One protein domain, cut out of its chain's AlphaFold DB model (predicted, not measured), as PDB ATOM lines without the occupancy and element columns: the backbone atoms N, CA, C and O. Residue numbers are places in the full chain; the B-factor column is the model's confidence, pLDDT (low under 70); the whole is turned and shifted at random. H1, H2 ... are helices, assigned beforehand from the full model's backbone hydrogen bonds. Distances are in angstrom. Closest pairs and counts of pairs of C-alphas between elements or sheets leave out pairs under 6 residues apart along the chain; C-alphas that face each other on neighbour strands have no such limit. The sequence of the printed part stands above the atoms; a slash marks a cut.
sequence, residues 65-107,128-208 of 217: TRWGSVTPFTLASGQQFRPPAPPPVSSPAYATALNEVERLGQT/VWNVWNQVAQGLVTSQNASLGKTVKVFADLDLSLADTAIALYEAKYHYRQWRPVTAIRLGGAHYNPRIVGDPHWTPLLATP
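AT A GLANCE: This is residues 65 to 107 and 128 to 208 of the 217 residues of an uncharacterized protein of Streptomyces sp. NEAU-C40 (UniProt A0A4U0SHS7). The long helix H3 makes most of the length, with H2 folded back beside its first part as a hairpin; beyond its other end, H1 and H4 cross in a small head with loops around them. The unnamed residues 65 to 82 run beside H3. The 124 printed residues, all helix by class, hold H1, H2, H3 and H4 in chain order; the whole is loose, with a radius of gyration of the C-alphas of 19.7 A and spans of 61 by 33 by 22 A.

HOW THE PARTS SIT: H3, residues 147 to 175, touches H2, residues 128 to 142, with residues 149 to 161 alone. This helical hairpin has a shallow tilt of 18 degrees, opposite ways; its closest C-alphas, of Val 140 and Thr 150, are 6.1 A apart. H1, residues 92 to 104, touches H4, residues 180 to 186, with residues 98 to 102 alone, about perpendicular at 79 degrees; the closest C-alphas, of Leu 98 and Pro 180, are 6.7 A apart. H1 and H4 are apart from H2 and H3. In H1, H2, H3 and H4 every O i to N i+4 pair is within hydrogen-bond range.

IN THESE COORDINATES: H3 is 41.9 A long, from C-alpha 147 at (-26.235, -16.675, -1.196) to C-alpha 175 at (-6.484, 7.142, 27.048); H2 measures 21.4 A, H1 18.3 A and H4 9.9 A.

THE WHOLE: The C-alphas farthest apart, of Ser 146 and His 190, are 61.6 A apart. Residues 108 to 127 are not printed, a gap of 23.8 A between C-alphas 107 and 128. The links H2 to H3 and H3 to H4 are tight. No printed residue is under 70 in pLDDT.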
ATOM      1  N   THR A  65     -14.347  -2.829  29.980       93.12
ATOM      2  CA  THR A  65     -13.039  -2.432  30.564       93.12
ATOM      3  C   THR A  65     -11.839  -3.298  30.168       93.12
ATOM      4  O   THR A  65     -10.703  -2.836  30.245       93.12
ATOM      5  N   ARG A  66     -12.068  -4.544  29.731       89.75
ATOM      6  CA  ARG A  66     -11.035  -5.438  29.172       89.75
ATOM      7  C   ARG A  66     -11.162  -5.684  27.665       89.75
ATOM      8  O   ARG A  66     -10.358  -6.443  27.127       89.75
ATOM      9  N   TRP A  67     -12.151  -5.118  26.975       92.88
ATOM     10  CA  TRP A  67     -12.536  -5.590  25.638       92.88
ATOM     11  C   TRP A  67     -11.437  -5.395  24.584       92.88
ATOM     12  O   TRP A  67     -11.251  -6.255  23.731       92.88
ATOM     13  N   GLY A  68     -10.594  -4.366  24.733       93.19
ATOM     14  CA  GLY A  68      -9.382  -4.184  23.922       93.19
ATOM     15  C   GLY A  68      -8.287  -5.250  24.086       93.19
ATOM     16  O   GLY A  68      -7.302  -5.230  23.355       93.19
ATOM     17  N   SER A  69      -8.441  -6.181  25.035       91.12
ATOM     18  CA  SER A  69      -7.546  -7.332  25.243       91.12
ATOM     19  C   SER A  69      -8.118  -8.666  24.746       91.12
ATOM     20  O   SER A  69      -7.443  -9.694  24.866       91.12
ATOM     21  N   VAL A  70      -9.338  -8.659  24.191       93.69
ATOM     22  CA  VAL A  70      -9.893  -9.787  23.434       93.69
ATOM     23  C   VAL A  70      -9.032  -9.993  22.193       93.69
ATOM     24  O   VAL A  70      -8.658  -9.035  21.519       93.69
ATOM     25  N   THR A  71      -8.685 -11.242  21.898       93.81
ATOM     26  CA  THR A  71      -7.868 -11.553  20.722       93.81
ATOM     27  C   THR A  71      -8.696 -11.323  19.445       93.81
ATOM     28  O   THR A  71      -9.728 -11.996  19.311       93.81
ATOM     29  N   PRO A  72      -8.264 -10.441  18.517       95.44
ATOM     30  CA  PRO A  72      -9.025 -10.097  17.313       95.44
ATOM     31  C   PRO A  72      -9.240 -11.265  16.338       95.44
ATOM     32  O   PRO A  72      -8.693 -12.361  16.508       95.44
ATOM     33  N   PHE A  73     -10.041 -11.013  15.304       94.19
ATOM     34  CA  PHE A  73     -10.289 -11.918  14.183       94.19
ATOM     35  C   PHE A  73      -9.359 -11.670  12.985       94.19
ATOM     36  O   PHE A  73      -8.946 -12.623  12.329       94.19
ATOM     37  N   THR A  74      -9.057 -10.403  12.695       95.50
ATOM     38  CA  THR A  74      -8.323  -9.927  11.508       95.50
ATOM     39  C   THR A  74      -7.178  -8.971  11.859       95.50
ATOM     40  O   THR A  74      -6.154  -8.976  11.177       95.50
ATOM     41  N   LEU A  75      -7.305  -8.186  12.936       97.38
ATOM     42  CA  LEU A  75      -6.225  -7.337  13.449       97.38
ATOM     43  C   LEU A  75      -5.114  -8.167  14.107       97.38
ATOM     44  O   LEU A  75      -5.370  -9.132  14.825       97.38
ATOM     45  N   ALA A  76      -3.869  -7.718  13.960       96.44
ATOM     46  CA  ALA A  76      -2.714  -8.281  14.658       96.44
ATOM     47  C   ALA A  76      -2.777  -8.037  16.179       96.44
ATOM     48  O   ALA A  76      -2.296  -8.846  16.970       96.44
ATOM     49  N   SER A  77      -3.376  -6.920  16.607       95.56
ATOM     50  CA  SER A  77      -3.694  -6.636  18.011       95.56
ATOM     51  C   SER A  77      -4.754  -5.537  18.125       95.56
ATOM     52  O   SER A  77      -4.937  -4.756  17.193       95.56
ATOM     53  N   GLY A  78      -5.391  -5.402  19.293       95.44
ATOM     54  CA  GLY A  78      -6.307  -4.284  19.557       95.44
ATOM     55  C   GLY A  78      -5.654  -2.896  19.441       95.44
ATOM     56  O   GLY A  78      -6.344  -1.927  19.157       95.44
ATOM     57  N   GLN A  79      -4.329  -2.787  19.601       97.00
ATOM     58  CA  GLN A  79      -3.619  -1.500  19.539       97.00
ATOM     59  C   GLN A  79      -3.280  -1.068  18.100       97.00
ATOM     60  O   GLN A  79      -2.804   0.047  17.904       97.00
ATOM     61  N   GLN A  80      -3.503  -1.930  17.094       97.94
ATOM     62  CA  GLN A  80      -3.033  -1.736  15.712       97.94
ATOM     63  C   GLN A  80      -3.480  -0.405  15.088       97.94
ATOM     64  O   GLN A  80      -2.730   0.189  14.319       97.94
ATOM     65  N   PHE A  81      -4.683   0.059  15.429       97.31
ATOM     66  CA  PHE A  81      -5.252   1.320  14.950       97.31
ATOM     67  C   PHE A  81      -5.549   2.297  16.093       97.31
ATOM     68  O   PHE A  81      -6.477   3.102  15.998       97.31
ATOM     69  N   ARG A  82      -4.779   2.242  17.191       98.00
ATOM     70  CA  ARG A  82      -4.896   3.256  18.244       98.00
ATOM     71  C   ARG A  82      -4.569   4.634  17.633       98.00
ATOM     72  O   ARG A  82      -3.477   4.795  17.086       98.00
ATOM     73  N   PRO A  83      -5.483   5.621  17.698       97.31
ATOM     74  CA  PRO A  83      -5.221   6.961  17.177       97.31
ATOM     75  C   PRO A  83      -4.158   7.680  18.029       97.31
ATOM     76  O   PRO A  83      -3.832   7.199  19.113       97.31
ATOM     77  N   PRO A  84      -3.638   8.841  17.594       97.75
ATOM     78  CA  PRO A  84      -2.828   9.711  18.447       97.75
ATOM     79  C   PRO A  84      -3.540  10.089  19.756       97.75
ATOM     80  O   PRO A  84      -4.760   9.993  19.870       97.75
ATOM     81  N   ALA A  85      -2.782  10.564  20.746       97.31
ATOM     82  CA  ALA A  85      -3.367  11.034  22.000       97.31
ATOM     83  C   ALA A  85      -4.327  12.224  21.778       97.31
ATOM     84  O   ALA A  85      -4.062  13.067  20.914       97.31
ATOM     85  N   PRO A  86      -5.422  12.332  22.558       96.69
ATOM     86  CA  PRO A  86      -6.285  13.505  22.510       96.69
ATOM     87  C   PRO A  86      -5.522  14.762  22.977       96.69
ATOM     88  O   PRO A  86      -4.556  14.644  23.738       96.69
ATOM     89  N   PRO A  87      -5.954  15.974  22.577       97.62
ATOM     90  CA  PRO A  87      -5.349  17.214  23.056       97.62
ATOM     91  C   PRO A  87      -5.330  17.280  24.596       97.62
ATOM     92  O   PRO A  87      -6.370  17.026  25.211       97.62
ATOM     93  N   PRO A  88      -4.201  17.650  25.235       97.69
ATOM     94  CA  PRO A  88      -4.117  17.767  26.690       97.69
ATOM     95  C   PRO A  88      -5.177  18.715  27.249       97.69
ATOM     96  O   PRO A  88      -5.475  19.738  26.629       97.69
ATOM     97  N   VAL A  89      -5.705  18.437  28.444       98.00
ATOM     98  CA  VAL A  89      -6.797  19.240  29.035       98.00
ATOM     99  C   VAL A  89      -6.423  20.704  29.309       98.00
ATOM    100  O   VAL A  89      -7.291  21.575  29.310       98.00
ATOM    101  N   SER A  90      -5.130  21.000  29.457       98.06
ATOM    102  CA  SER A  90      -4.565  22.355  29.556       98.06
ATOM    103  C   SER A  90      -4.446  23.098  28.216       98.06
ATOM    104  O   SER A  90      -4.171  24.297  28.194       98.06
ATOM    105  N   SER A  91      -4.638  22.417  27.082       98.38
ATOM    106  CA  SER A  91      -4.423  22.997  25.752       98.38
ATOM    107  C   SER A  91      -5.585  23.897  25.292       98.38
ATOM    108  O   SER A  91      -6.749  23.641  25.625       98.38
ATOM    109  N   PRO A  92      -5.321  24.918  24.450       98.44
ATOM    110  CA  PRO A  92      -6.381  25.692  23.808       98.44
ATOM    111  C   PRO A  92      -7.317  24.821  22.960       98.44
ATOM    112  O   PRO A  92      -8.526  25.009  23.016       98.44
ATOM    113  N   ALA A  93      -6.777  23.828  22.241       98.38
ATOM    114  CA  ALA A  93      -7.557  22.927  21.392       98.38
ATOM    115  C   ALA A  93      -8.584  22.102  22.188       98.38
ATOM    116  O   ALA A  93      -9.720  21.940  21.741       98.38
ATOM    117  N   TYR A  94      -8.217  21.634  23.388       98.31
ATOM    118  CA  TYR A  94      -9.154  20.950  24.278       98.31
ATOM    119  C   TYR A  94     -10.292  21.876  24.736       98.31
ATOM    120  O   TYR A  94     -11.456  21.485  24.672       98.31
ATOM    121  N   ALA A  95      -9.978  23.115  25.134       98.38
ATOM    122  CA  ALA A  95     -10.993  24.098  25.522       98.38
ATOM    123  C   ALA A  95     -11.933  24.457  24.358       98.38
ATOM    124  O   ALA A  95     -13.144  24.481  24.542       98.38
ATOM    125  N   THR A  96     -11.409  24.667  23.145       98.31
ATOM    126  CA  THR A  96     -12.235  24.925  21.952       98.31
ATOM    127  C   THR A  96     -13.237  23.795  21.704       98.31
ATOM    128  O   THR A  96     -14.422  24.066  21.519       98.31
ATOM    129  N   ALA A  97     -12.786  22.537  21.755       97.25
ATOM    130  CA  ALA A  97     -13.660  21.379  21.576       97.25
ATOM    131  C   ALA A  97     -14.680  21.227  22.719       97.25
ATOM    132  O   ALA A  97     -15.836  20.877  22.474       97.25
ATOM    133  N   LEU A  98     -14.285  21.501  23.967       97.69
ATOM    134  CA  LEU A  98     -15.184  21.381  25.114       97.69
ATOM    135  C   LEU A  98     -16.285  22.448  25.099       97.69
ATOM    136  O   LEU A  98     -17.455  22.102  25.246       97.69
ATOM    137  N   ASN A  99     -15.926  23.708  24.850       96.69
ATOM    138  CA  ASN A  99     -16.863  24.834  24.813       96.69
ATOM    139  C   ASN A  99     -17.816  24.735  23.600       96.69
ATOM    140  O   ASN A  99     -18.927  25.263  23.614       96.69
ATOM    141  N   GLU A 100     -17.415  24.031  22.535       94.06
ATOM    142  CA  GLU A 100     -18.333  23.629  21.467       94.06
ATOM    143  C   GLU A 100     -19.343  22.576  21.935       94.06
ATOM    144  O   GLU A 100     -20.543  22.755  21.720       94.06
ATOM    145  N   VAL A 101     -18.900  21.512  22.614       93.81
ATOM    146  CA  VAL A 101     -19.819  20.503  23.169       93.81
ATOM    147  C   VAL A 101     -20.767  21.116  24.201       93.81
ATOM    148  O   VAL A 101     -21.942  20.760  24.215       93.81
ATOM    149  N   GLU A 102     -20.295  22.054  25.018       93.25
ATOM    150  CA  GLU A 102     -21.113  22.809  25.969       93.25
ATOM    151  C   GLU A 102     -22.234  23.579  25.255       93.25
ATOM    152  O   GLU A 102     -23.415  23.321  25.500       93.25
ATOM    153  N   ARG A 103     -21.862  24.442  24.298       90.38
ATOM    154  CA  ARG A 103     -22.777  25.285  23.511       90.38
ATOM    155  C   ARG A 103     -23.798  24.479  22.707       90.38
ATOM    156  O   ARG A 103     -24.952  24.883  22.593       90.38
ATOM    157  N   LEU A 104     -23.367  23.379  22.088       88.31
ATOM    158  CA  LEU A 104     -24.169  22.619  21.123       88.31
ATOM    159  C   LEU A 104     -24.904  21.416  21.737       88.31
ATOM    160  O   LEU A 104     -25.863  20.915  21.151       88.31
ATOM    161  N   GLY A 105     -24.440  20.921  22.885       87.62
ATOM    162  CA  GLY A 105     -24.830  19.628  23.441       87.62
ATOM    163  C   GLY A 105     -25.783  19.673  24.631       87.62
ATOM    164  O   GLY A 105     -26.006  18.617  25.217       87.62
ATOM    165  N   GLN A 106     -26.317  20.833  25.017       85.56
ATOM    166  CA  GLN A 106     -27.140  21.000  26.224       85.56
ATOM    167  C   GLN A 106     -28.631  20.621  26.062       85.56
ATOM    168  O   GLN A 106     -29.190  20.661  24.964       85.56
ATOM    169  N   THR A 107     -29.290  20.300  27.183       79.88
ATOM    170  CA  THR A 107     -30.759  20.217  27.320       79.88
ATOM    171  C   THR A 107     -31.285  21.412  28.128       79.88
ATOM    172  O   THR A 107     -30.791  21.614  29.236       79.88
ATOM    173  N   VAL A 128     -24.563  -0.063  17.364       83.25
ATOM    174  CA  VAL A 128     -24.167   0.347  16.003       83.25
ATOM    175  C   VAL A 128     -24.038  -0.830  15.020       83.25
ATOM    176  O   VAL A 128     -24.399  -0.698  13.853       83.25
ATOM    177  N   TRP A 129     -23.644  -2.014  15.500       87.19
ATOM    178  CA  TRP A 129     -23.584  -3.241  14.699       87.19
ATOM    179  C   TRP A 129     -24.954  -3.734  14.204       87.19
ATOM    180  O   TRP A 129     -25.056  -4.218  13.081       87.19
ATOM    181  N   ASN A 130     -26.033  -3.552  14.975       89.88
ATOM    182  CA  ASN A 130     -27.390  -3.873  14.517       89.88
ATOM    183  C   ASN A 130     -27.832  -2.933  13.385       89.88
ATOM    184  O   ASN A 130     -28.524  -3.367  12.468       89.88
ATOM    185  N   VAL A 131     -27.431  -1.656  13.438       90.19
ATOM    186  CA  VAL A 131     -27.757  -0.665  12.399       90.19
ATOM    187  C   VAL A 131     -27.071  -1.032  11.084       90.19
ATOM    188  O   VAL A 131     -27.733  -1.119  10.052       90.19
ATOM    189  N   TRP A 132     -25.768  -1.323  11.117       93.19
ATOM    190  CA  TRP A 132     -25.033  -1.732   9.919       93.19
ATOM    191  C   TRP A 132     -25.511  -3.071   9.351       93.19
ATOM    192  O   TRP A 132     -25.641  -3.187   8.135       93.19
ATOM    193  N   ASN A 133     -25.872  -4.039  10.198       95.44
ATOM    194  CA  ASN A 133     -26.458  -5.296   9.732       95.44
ATOM    195  C   ASN A 133     -27.831  -5.111   9.064       95.44
ATOM    196  O   ASN A 133     -28.105  -5.758   8.055       95.44
ATOM    197  N   GLN A 134     -28.671  -4.189   9.548       95.19
ATOM    198  CA  GLN A 134     -29.931  -3.833   8.875       95.19
ATOM    199  C   GLN A 134     -29.690  -3.160   7.513       95.19
ATOM    200  O   GLN A 134     -30.376  -3.478   6.540       95.19
ATOM    201  N   VAL A 135     -28.690  -2.277   7.414       95.56
ATOM    202  CA  VAL A 135     -28.280  -1.662   6.136       95.56
ATOM    203  C   VAL A 135     -27.774  -2.727   5.160       95.56
ATOM    204  O   VAL A 135     -28.233  -2.775   4.018       95.56
ATOM    205  N   ALA A 136     -26.893  -3.626   5.606       97.50
ATOM    206  CA  ALA A 136     -26.392  -4.732   4.793       97.50
ATOM    207  C   ALA A 136     -27.530  -5.646   4.315       97.50
ATOM    208  O   ALA A 136     -27.602  -5.944   3.122       97.50
ATOM    209  N   GLN A 137     -28.465  -6.009   5.202       97.56
ATOM    210  CA  GLN A 137     -29.653  -6.799   4.866       97.56
ATOM    211  C   GLN A 137     -30.504  -6.128   3.778       97.56
ATOM    212  O   GLN A 137     -30.885  -6.784   2.803       97.56
ATOM    213  N   GLY A 138     -30.765  -4.824   3.901       98.06
ATOM    214  CA  GLY A 138     -31.503  -4.058   2.894       98.06
ATOM    215  C   GLY A 138     -30.798  -4.038   1.533       98.06
ATOM    216  O   GLY A 138     -31.441  -4.223   0.498       98.06
ATOM    217  N   LEU A 139     -29.470  -3.891   1.520       98.12
ATOM    218  CA  LEU A 139     -28.669  -3.865   0.292       98.12
ATOM    219  C   LEU A 139     -28.605  -5.231  -0.407       98.12
ATOM    220  O   LEU A 139     -28.816  -5.298  -1.617       98.12
ATOM    221  N   VAL A 140     -28.360  -6.327   0.321       98.31
ATOM    222  CA  VAL A 140     -28.323  -7.668  -0.299       98.31
ATOM    223  C   VAL A 140     -29.700  -8.098  -0.812       98.31
ATOM    224  O   VAL A 140     -29.781  -8.739  -1.858       98.31
ATOM    225  N   THR A 141     -30.776  -7.687  -0.132       98.12
ATOM    226  CA  THR A 141     -32.156  -7.975  -0.551       98.12
ATOM    227  C   THR A 141     -32.537  -7.178  -1.796       98.12
ATOM    228  O   THR A 141     -32.961  -7.760  -2.789       98.12
ATOM    229  N   SER A 142     -32.333  -5.855  -1.792       98.38
ATOM    230  CA  SER A 142     -32.687  -4.988  -2.932       98.38
ATOM    231  C   SER A 142     -31.877  -5.276  -4.202       98.38
ATOM    232  O   SER A 142     -32.376  -5.061  -5.303       98.38
ATOM    233  N   GLN A 143     -30.657  -5.808  -4.070       98.00
ATOM    234  CA  GLN A 143     -29.827  -6.241  -5.201       98.00
ATOM    235  C   GLN A 143     -30.073  -7.695  -5.646       98.00
ATOM    236  O   GLN A 143     -29.367  -8.161  -6.537       98.00
ATOM    237  N   ASN A 144     -31.011  -8.430  -5.029       97.75
ATOM    238  CA  ASN A 144     -31.216  -9.871  -5.254       97.75
ATOM    239  C   ASN A 144     -29.898 -10.676  -5.182       97.75
ATOM    240  O   ASN A 144     -29.590 -11.500  -6.046       97.75
ATOM    241  N   ALA A 145     -29.070 -10.388  -4.174       98.12
ATOM    242  CA  ALA A 145     -27.732 -10.952  -4.062       98.12
ATOM    243  C   ALA A 145     -27.755 -12.482  -3.895       98.12
ATOM    244  O   ALA A 145     -28.534 -13.036  -3.117       98.12
ATOM    245  N   SER A 146     -26.839 -13.171  -4.582       98.38
ATOM    246  CA  SER A 146     -26.663 -14.617  -4.419       98.38
ATOM    247  C   SER A 146     -26.257 -14.973  -2.985       98.38
ATOM    248  O   SER A 146     -25.597 -14.186  -2.302       98.38
ATOM    249  N   LEU A 147     -26.582 -16.193  -2.541       96.50
ATOM    250  CA  LEU A 147     -26.235 -16.675  -1.196       96.50
ATOM    251  C   LEU A 147     -24.743 -16.479  -0.871       96.50
ATOM    252  O   LEU A 147     -24.415 -16.031   0.222       96.50
ATOM    253  N   GLY A 148     -23.847 -16.747  -1.827       97.94
ATOM    254  CA  GLY A 148     -22.406 -16.537  -1.652       97.94
ATOM    255  C   GLY A 148     -22.023 -15.066  -1.439       97.94
ATOM    256  O   GLY A 148     -21.221 -14.772  -0.553       97.94
ATOM    257  N   LYS A 149     -22.632 -14.131  -2.188       98.06
ATOM    258  CA  LYS A 149     -22.418 -12.685  -2.000       98.06
ATOM    259  C   LYS A 149     -22.951 -12.232  -0.639       98.06
ATOM    260  O   LYS A 149     -22.252 -11.523   0.076       98.06
ATOM    261  N   THR A 150     -24.144 -12.687  -0.259       98.25
ATOM    262  CA  THR A 150     -24.767 -12.387   1.039       98.25
ATOM    263  C   THR A 150     -23.915 -12.884   2.207       98.25
ATOM    264  O   THR A 150     -23.592 -12.098   3.093       98.25
ATOM    265  N   VAL A 151     -23.477 -14.149   2.186       97.19
ATOM    266  CA  VAL A 151     -22.598 -14.717   3.224       97.19
ATOM    267  C   VAL A 151     -21.291 -13.933   3.332       97.19
ATOM    268  O   VAL A 151     -20.878 -13.623   4.446       97.19
ATOM    269  N   LYS A 152     -20.663 -13.564   2.205       97.62
ATOM    270  CA  LYS A 152     -19.429 -12.768   2.233       97.62
ATOM    271  C   LYS A 152     -19.642 -11.382   2.847       97.62
ATOM    272  O   LYS A 152     -18.864 -11.001   3.713       97.62
ATOM    273  N   VAL A 153     -20.692 -10.659   2.449       98.12
ATOM    274  CA  VAL A 153     -20.985  -9.312   2.979       98.12
ATOM    275  C   VAL A 153     -21.186  -9.338   4.494       98.12
ATOM    276  O   VAL A 153     -20.580  -8.528   5.187       98.12
ATOM    277  N   PHE A 154     -21.984 -10.274   5.017       98.19
ATOM    278  CA  PHE A 154     -22.198 -10.384   6.465       98.19
ATOM    279  C   PHE A 154     -20.938 -10.838   7.211       98.19
ATOM    280  O   PHE A 154     -20.607 -10.254   8.237       98.19
ATOM    281  N   ALA A 155     -20.190 -11.814   6.683       96.50
ATOM    282  CA  ALA A 155     -18.947 -12.264   7.307       96.50
ATOM    283  C   ALA A 155     -17.896 -11.142   7.377       96.50
ATOM    284  O   ALA A 155     -17.352 -10.889   8.449       96.50
ATOM    285  N   ASP A 156     -17.638 -10.441   6.269       97.62
ATOM    286  CA  ASP A 156     -16.679  -9.331   6.239       97.62
ATOM    287  C   ASP A 156     -17.117  -8.200   7.192       97.62
ATOM    288  O   ASP A 156     -16.289  -7.645   7.919       97.62
ATOM    289  N   LEU A 157     -18.419  -7.878   7.229       97.56
ATOM    290  CA  LEU A 157     -18.982  -6.831   8.084       97.56
ATOM    291  C   LEU A 157     -18.881  -7.172   9.575       97.56
ATOM    292  O   LEU A 157     -18.346  -6.370  10.340       97.56
ATOM    293  N   ASP A 158     -19.370  -8.337  10.001       96.62
ATOM    294  CA  ASP A 158     -19.409  -8.707  11.420       96.62
ATOM    295  C   ASP A 158     -18.004  -8.913  12.003       96.62
ATOM    296  O   ASP A 158     -17.749  -8.514  13.142       96.62
ATOM    297  N   LEU A 159     -17.061  -9.458  11.220       95.75
ATOM    298  CA  LEU A 159     -15.653  -9.551  11.624       95.75
ATOM    299  C   LEU A 159     -15.027  -8.154  11.778       95.75
ATOM    300  O   LEU A 159     -14.373  -7.884  12.787       95.75
ATOM    301  N   SER A 160     -15.291  -7.244  10.832       96.38
ATOM    302  CA  SER A 160     -14.816  -5.854  10.900       96.38
ATOM    303  C   SER A 160     -15.406  -5.098  12.095       96.38
ATOM    304  O   SER A 160     -14.690  -4.365  12.777       96.38
ATOM    305  N   LEU A 161     -16.698  -5.280  12.389       95.88
ATOM    306  CA  LEU A 161     -17.375  -4.662  13.533       95.88
ATOM    307  C   LEU A 161     -16.853  -5.203  14.871       95.88
ATOM    308  O   LEU A 161     -16.651  -4.423  15.806       95.88
ATOM    309  N   ALA A 162     -16.599  -6.513  14.963       94.62
ATOM    310  CA  ALA A 162     -16.028  -7.133  16.155       94.62
ATOM    311  C   ALA A 162     -14.630  -6.574  16.462       94.62
ATOM    312  O   ALA A 162     -14.371  -6.130  17.582       94.62
ATOM    313  N   ASP A 163     -13.758  -6.515  15.455       96.56
ATOM    314  CA  ASP A 163     -12.400  -5.984  15.589       96.56
ATOM    315  C   ASP A 163     -12.375  -4.469  15.827       96.56
ATOM    316  O   ASP A 163     -11.580  -3.985  16.637       96.56
ATOM    317  N   THR A 164     -13.300  -3.725  15.215       95.56
ATOM    318  CA  THR A 164     -13.503  -2.296  15.505       95.56
ATOM    319  C   THR A 164     -13.859  -2.087  16.973       95.56
ATOM    320  O   THR A 164     -13.285  -1.212  17.615       95.56
ATOM    321  N   ALA A 165     -14.751  -2.902  17.549       94.69
ATOM    322  CA  ALA A 165     -15.087  -2.813  18.970       94.69
ATOM    323  C   ALA A 165     -13.878  -3.119  19.874       94.69
ATOM    324  O   ALA A 165     -13.704  -2.458  20.899       94.69
ATOM    325  N   ILE A 166     -13.024  -4.078  19.498       96.31
ATOM    326  CA  ILE A 166     -11.780  -4.376  20.224       96.31
ATOM    327  C   ILE A 166     -10.850  -3.155  20.186       96.31
ATOM    328  O   ILE A 166     -10.497  -2.642  21.246       96.31
ATOM    329  N   ALA A 167     -10.514  -2.631  19.004       97.50
ATOM    330  CA  ALA A 167      -9.602  -1.490  18.871       97.50
ATOM    331  C   ALA A 167     -10.141  -0.198  19.517       97.50
ATOM    332  O   ALA A 167      -9.405   0.544  20.172       97.50
ATOM    333  N   LEU A 168     -11.448   0.041  19.413       96.12
ATOM    334  CA  LEU A 168     -12.137   1.163  20.047       96.12
ATOM    335  C   LEU A 168     -12.027   1.116  21.577       96.12
ATOM    336  O   LEU A 168     -11.678   2.120  22.200       96.12
ATOM    337  N   TYR A 169     -12.328  -0.030  22.197       96.31
ATOM    338  CA  TYR A 169     -12.237  -0.161  23.654       96.31
ATOM    339  C   TYR A 169     -10.796  -0.264  24.156       96.31
ATOM    340  O   TYR A 169     -10.531   0.152  25.282       96.31
ATOM    341  N   GLU A 170      -9.861  -0.733  23.328       97.00
ATOM    342  CA  GLU A 170      -8.425  -0.603  23.585       97.00
ATOM    343  C   GLU A 170      -8.053   0.874  23.756       97.00
ATOM    344  O   GLU A 170      -7.663   1.286  24.849       97.00
ATOM    345  N   ALA A 171      -8.290   1.693  22.729       98.12
ATOM    346  CA  ALA A 171      -7.946   3.109  22.754       98.12
ATOM    347  C   ALA A 171      -8.674   3.870  23.882       98.12
ATOM    348  O   ALA A 171      -8.056   4.678  24.578       98.12
ATOM    349  N   LYS A 172      -9.955   3.561  24.141       97.44
ATOM    350  CA  LYS A 172     -10.722   4.144  25.260       97.44
ATOM    351  C   LYS A 172     -10.093   3.881  26.619       97.44
ATOM    352  O   LYS A 172      -9.966   4.810  27.416       97.44
ATOM    353  N   TYR A 173      -9.706   2.639  26.904       96.38
ATOM    354  CA  TYR A 173      -9.145   2.273  28.208       96.38
ATOM    355  C   TYR A 173      -7.631   2.494  28.325       96.38
ATOM    356  O   TYR A 173      -7.116   2.505  29.448       96.38
ATOM    357  N   HIS A 174      -6.958   2.764  27.202       96.81
ATOM    358  CA  HIS A 174      -5.629   3.365  27.147       96.81
ATOM    359  C   HIS A 174      -5.668   4.858  27.521       96.81
ATOM    360  O   HIS A 174      -5.024   5.246  28.491       96.81
ATOM    361  N   TYR A 175      -6.460   5.686  26.822       97.19
ATOM    362  CA  TYR A 175      -6.484   7.142  27.048       97.19
ATOM    363  C   TYR A 175      -7.309   7.589  28.251       97.19
ATOM    364  O   TYR A 175      -7.001   8.614  28.848       97.19
ATOM    365  N   ARG A 176      -8.373   6.855  28.596       96.62
ATOM    366  CA  ARG A 176      -9.237   7.123  29.760       96.62
ATOM    367  C   ARG A 176      -9.726   8.572  29.854       96.62
ATOM    368  O   ARG A 176      -9.897   9.084  30.953       96.62
ATOM    369  N   GLN A 177     -10.004   9.221  28.723       97.31
ATOM    370  CA  GLN A 177     -10.521  10.590  28.715       97.31
ATOM    371  C   GLN A 177     -11.913  10.654  29.364       97.31
ATOM    372  O   GLN A 177     -12.820   9.903  28.989       97.31
ATOM    373  N   TRP A 178     -12.118  11.582  30.295       97.75
ATOM    374  CA  TRP A 178     -13.421  11.858  30.900       97.75
ATOM    375  C   TRP A 178     -14.485  12.315  29.895       97.75
ATOM    376  O   TRP A 178     -14.197  12.711  28.764       97.75
ATOM    377  N   ARG A 179     -15.751  12.243  30.309       97.56
ATOM    378  CA  ARG A 179     -16.892  12.679  29.497       97.56
ATOM    379  C   ARG A 179     -17.076  14.201  29.587       97.56
ATOM    380  O   ARG A 179     -16.842  14.755  30.660       97.56
ATOM    381  N   PRO A 180     -17.577  14.874  28.531       97.00
ATOM    382  CA  PRO A 180     -17.805  16.322  28.550       97.00
ATOM    383  C   PRO A 180     -18.660  16.806  29.728       97.00
ATOM    384  O   PRO A 180     -18.308  17.798  30.348       97.00
ATOM    385  N   VAL A 181     -19.698  16.058  30.128       97.12
ATOM    386  CA  VAL A 181     -20.521  16.387  31.313       97.12
ATOM    387  C   VAL A 181     -19.709  16.474  32.613       97.12
ATOM    388  O   VAL A 181     -20.051  17.251  33.495       97.12
ATOM    389  N   THR A 182     -18.628  15.702  32.747       96.94
ATOM    390  CA  THR A 182     -17.716  15.780  33.897       96.94
ATOM    391  C   THR A 182     -16.832  17.021  33.797       96.94
ATOM    392  O   THR A 182     -16.688  17.745  34.776       96.94
ATOM    393  N   ALA A 183     -16.273  17.274  32.614       97.38
ATOM    394  CA  ALA A 183     -15.359  18.383  32.366       97.38
ATOM    395  C   ALA A 183     -16.040  19.758  32.492       97.38
ATOM    396  O   ALA A 183     -15.508  20.641  33.153       97.38
ATOM    397  N   ILE A 184     -17.240  19.912  31.918       97.88
ATOM    398  CA  ILE A 184     -18.032  21.151  31.976       97.88
ATOM    399  C   ILE A 184     -18.482  21.425  33.416       97.88
ATOM    400  O   ILE A 184     -18.283  22.523  33.920       97.88
ATOM    401  N   ARG A 185     -19.011  20.420  34.132       97.12
ATOM    402  CA  ARG A 185     -19.511  20.622  35.506       97.12
ATOM    403  C   ARG A 185     -18.433  20.923  36.539       97.12
ATOM    404  O   ARG A 185     -18.711  21.629  37.500       97.12
ATOM    405  N   LEU A 186     -17.234  20.365  36.374       96.12
ATOM    406  CA  LEU A 186     -16.098  20.656  37.256       96.12
ATOM    407  C   LEU A 186     -15.349  21.935  36.846       96.12
ATOM    408  O   LEU A 186     -14.624  22.500  37.664       96.12
ATOM    409  N   GLY A 187     -15.512  22.384  35.599       95.94
ATOM    410  CA  GLY A 187     -14.741  23.477  35.019       95.94
ATOM    411  C   GLY A 187     -13.249  23.156  34.881       95.94
ATOM    412  O   GLY A 187     -12.782  22.030  35.109       95.94
ATOM    413  N   GLY A 188     -12.470  24.168  34.492       93.75
ATOM    414  CA  GLY A 188     -11.040  23.973  34.263       93.75
ATOM    415  C   GLY A 188     -10.120  25.148  34.533       93.75
ATOM    416  O   GLY A 188      -8.923  24.989  34.336       93.75
ATOM    417  N   ALA A 189     -10.616  26.281  35.039       93.25
ATOM    418  CA  ALA A 189      -9.843  27.518  35.198       93.25
ATOM    419  C   ALA A 189      -8.450  27.363  35.859       93.25
ATOM    420  O   ALA A 189      -7.531  28.097  35.505       93.25
ATOM    421  N   HIS A 190      -8.269  26.389  36.762       93.75
ATOM    422  CA  HIS A 190      -7.000  26.114  37.451       93.75
ATOM    423  C   HIS A 190      -5.938  25.368  36.609       93.75
ATOM    424  O   HIS A 190      -4.766  25.395  36.970       93.75
ATOM    425  N   TYR A 191      -6.313  24.724  35.496       96.00
ATOM    426  CA  TYR A 191      -5.384  24.102  34.530       96.00
ATOM    427  C   TYR A 191      -5.548  24.631  33.093       96.00
ATOM    428  O   TYR A 191      -4.688  24.396  32.243       96.00
ATOM    429  N   ASN A 192      -6.650  25.325  32.799       97.75
ATOM    430  CA  ASN A 192      -6.970  25.924  31.510       97.75
ATOM    431  C   ASN A 192      -7.933  27.117  31.704       97.75
ATOM    432  O   ASN A 192      -9.136  26.908  31.886       97.75
ATOM    433  N   PRO A 193      -7.463  28.375  31.618       97.38
ATOM    434  CA  PRO A 193      -8.295  29.556  31.881       97.38
ATOM    435  C   PRO A 193      -9.411  29.781  30.844       97.38
ATOM    436  O   PRO A 193     -10.232  30.674  31.016       97.38
ATOM    437  N   ARG A 194      -9.461  28.983  29.766       97.94
ATOM    438  CA  ARG A 194     -10.517  29.027  28.739       97.94
ATOM    439  C   ARG A 194     -11.720  28.126  29.056       97.94
ATOM    440  O   ARG A 194     -12.643  28.075  28.247       97.94
ATOM    441  N   ILE A 195     -11.701  27.415  30.187       97.62
ATOM    442  CA  ILE A 195     -12.764  26.497  30.617       97.62
ATOM    443  C   ILE A 195     -13.422  27.045  31.886       97.62
ATOM    444  O   ILE A 195     -12.949  26.825  33.009       97.62
ATOM    445  N   VAL A 196     -14.534  27.748  31.688       96.44
ATOM    446  CA  VAL A 196     -15.481  28.099  32.755       96.44
ATOM    447  C   VAL A 196     -16.316  26.852  33.071       96.44
ATOM    448  O   VAL A 196     -16.533  26.024  32.193       96.44
ATOM    449  N   GLY A 197     -16.704  26.664  34.333       96.38
ATOM    450  CA  GLY A 197     -17.530  25.525  34.734       96.38
ATOM    451  C   GLY A 197     -19.007  25.891  34.854       96.38
ATOM    452  O   GLY A 197     -19.324  26.909  35.468       96.38
ATOM    453  N   ASP A 198     -19.892  25.031  34.351       96.56
ATOM    454  CA  ASP A 198     -21.337  25.077  34.611       96.56
ATOM    455  C   ASP A 198     -21.775  23.789  35.343       96.56
ATOM    456  O   ASP A 198     -21.937  22.738  34.708       96.56
ATOM    457  N   PRO A 199     -21.997  23.831  36.673       95.94
ATOM    458  CA  PRO A 199     -22.392  22.658  37.456       95.94
ATOM    459  C   PRO A 199     -23.799  22.133  37.115       95.94
ATOM    460  O   PRO A 199     -24.118  20.984  37.445       95.94
ATOM    461  N   HIS A 200     -24.636  22.934  36.448       94.50
ATOM    462  CA  HIS A 200     -26.003  22.584  36.062       94.50
ATOM    463  C   HIS A 200     -26.102  22.038  34.628       94.50
ATOM    464  O   HIS A 200     -27.084  21.354  34.309       94.50
ATOM    465  N   TRP A 201     -25.068  22.237  33.800       94.94
ATOM    466  CA  TRP A 201     -25.025  21.772  32.413       94.94
ATOM    467  C   TRP A 201     -25.422  20.303  32.287       94.94
ATOM    468  O   TRP A 201     -24.887  19.422  32.972       94.94
ATOM    469  N   THR A 202     -26.369  20.000  31.404       92.12
ATOM    470  CA  THR A 202     -26.907  18.645  31.243       92.12
ATOM    471  C   THR A 202     -26.921  18.264  29.766       92.12
ATOM    472  O   THR A 202     -27.528  18.986  28.975       92.12
ATOM    473  N   PRO A 203     -26.290  17.141  29.368       91.00
ATOM    474  CA  PRO A 203     -26.192  16.763  27.965       91.00
ATOM    475  C   PRO A 203     -27.560  16.412  27.374       91.00
ATOM    476  O   PRO A 203     -28.419  15.854  28.055       91.00
ATOM    477  N   LEU A 204     -27.726  16.657  26.075       87.25
ATOM    478  CA  LEU A 204     -28.899  16.292  25.272       87.25
ATOM    479  C   LEU A 204     -29.178  14.786  25.266       87.25
ATOM    480  O   LEU A 204     -30.304  14.339  25.053       87.25
ATOM    481  N   LEU A 205     -28.130  13.990  25.467       84.44
ATOM    482  CA  LEU A 205     -28.157  12.541  25.395       84.44
ATOM    483  C   LEU A 205     -27.564  11.947  26.671       84.44
ATOM    484  O   LEU A 205     -26.561  12.436  27.192       84.44
ATOM    485  N   ALA A 206     -28.152  10.843  27.139       87.44
ATOM    486  CA  ALA A 206     -27.603  10.079  28.251       87.44
ATOM    487  C   ALA A 206     -26.144   9.687  27.958       87.44
ATOM    488  O   ALA A 206     -25.840   9.106  26.914       87.44
ATOM    489  N   THR A 207     -25.241  10.022  28.881       91.31
ATOM    490  CA  THR A 207     -23.802   9.779  28.726       91.31
ATOM    491  C   THR A 207     -23.496   8.284  28.900       91.31
ATOM    492  O   THR A 207     -23.781   7.749  29.973       91.31
ATOM    493  N   PRO A 208     -22.908   7.589  27.904       91.75
ATOM    494  CA  PRO A 208     -22.622   6.161  28.034       91.75
ATOM    495  C   PRO A 208     -21.451   5.884  29.001       91.75
ATOM    496  O   PRO A 208     -20.503   6.683  29.046       91.75
TER     497      PRO A 208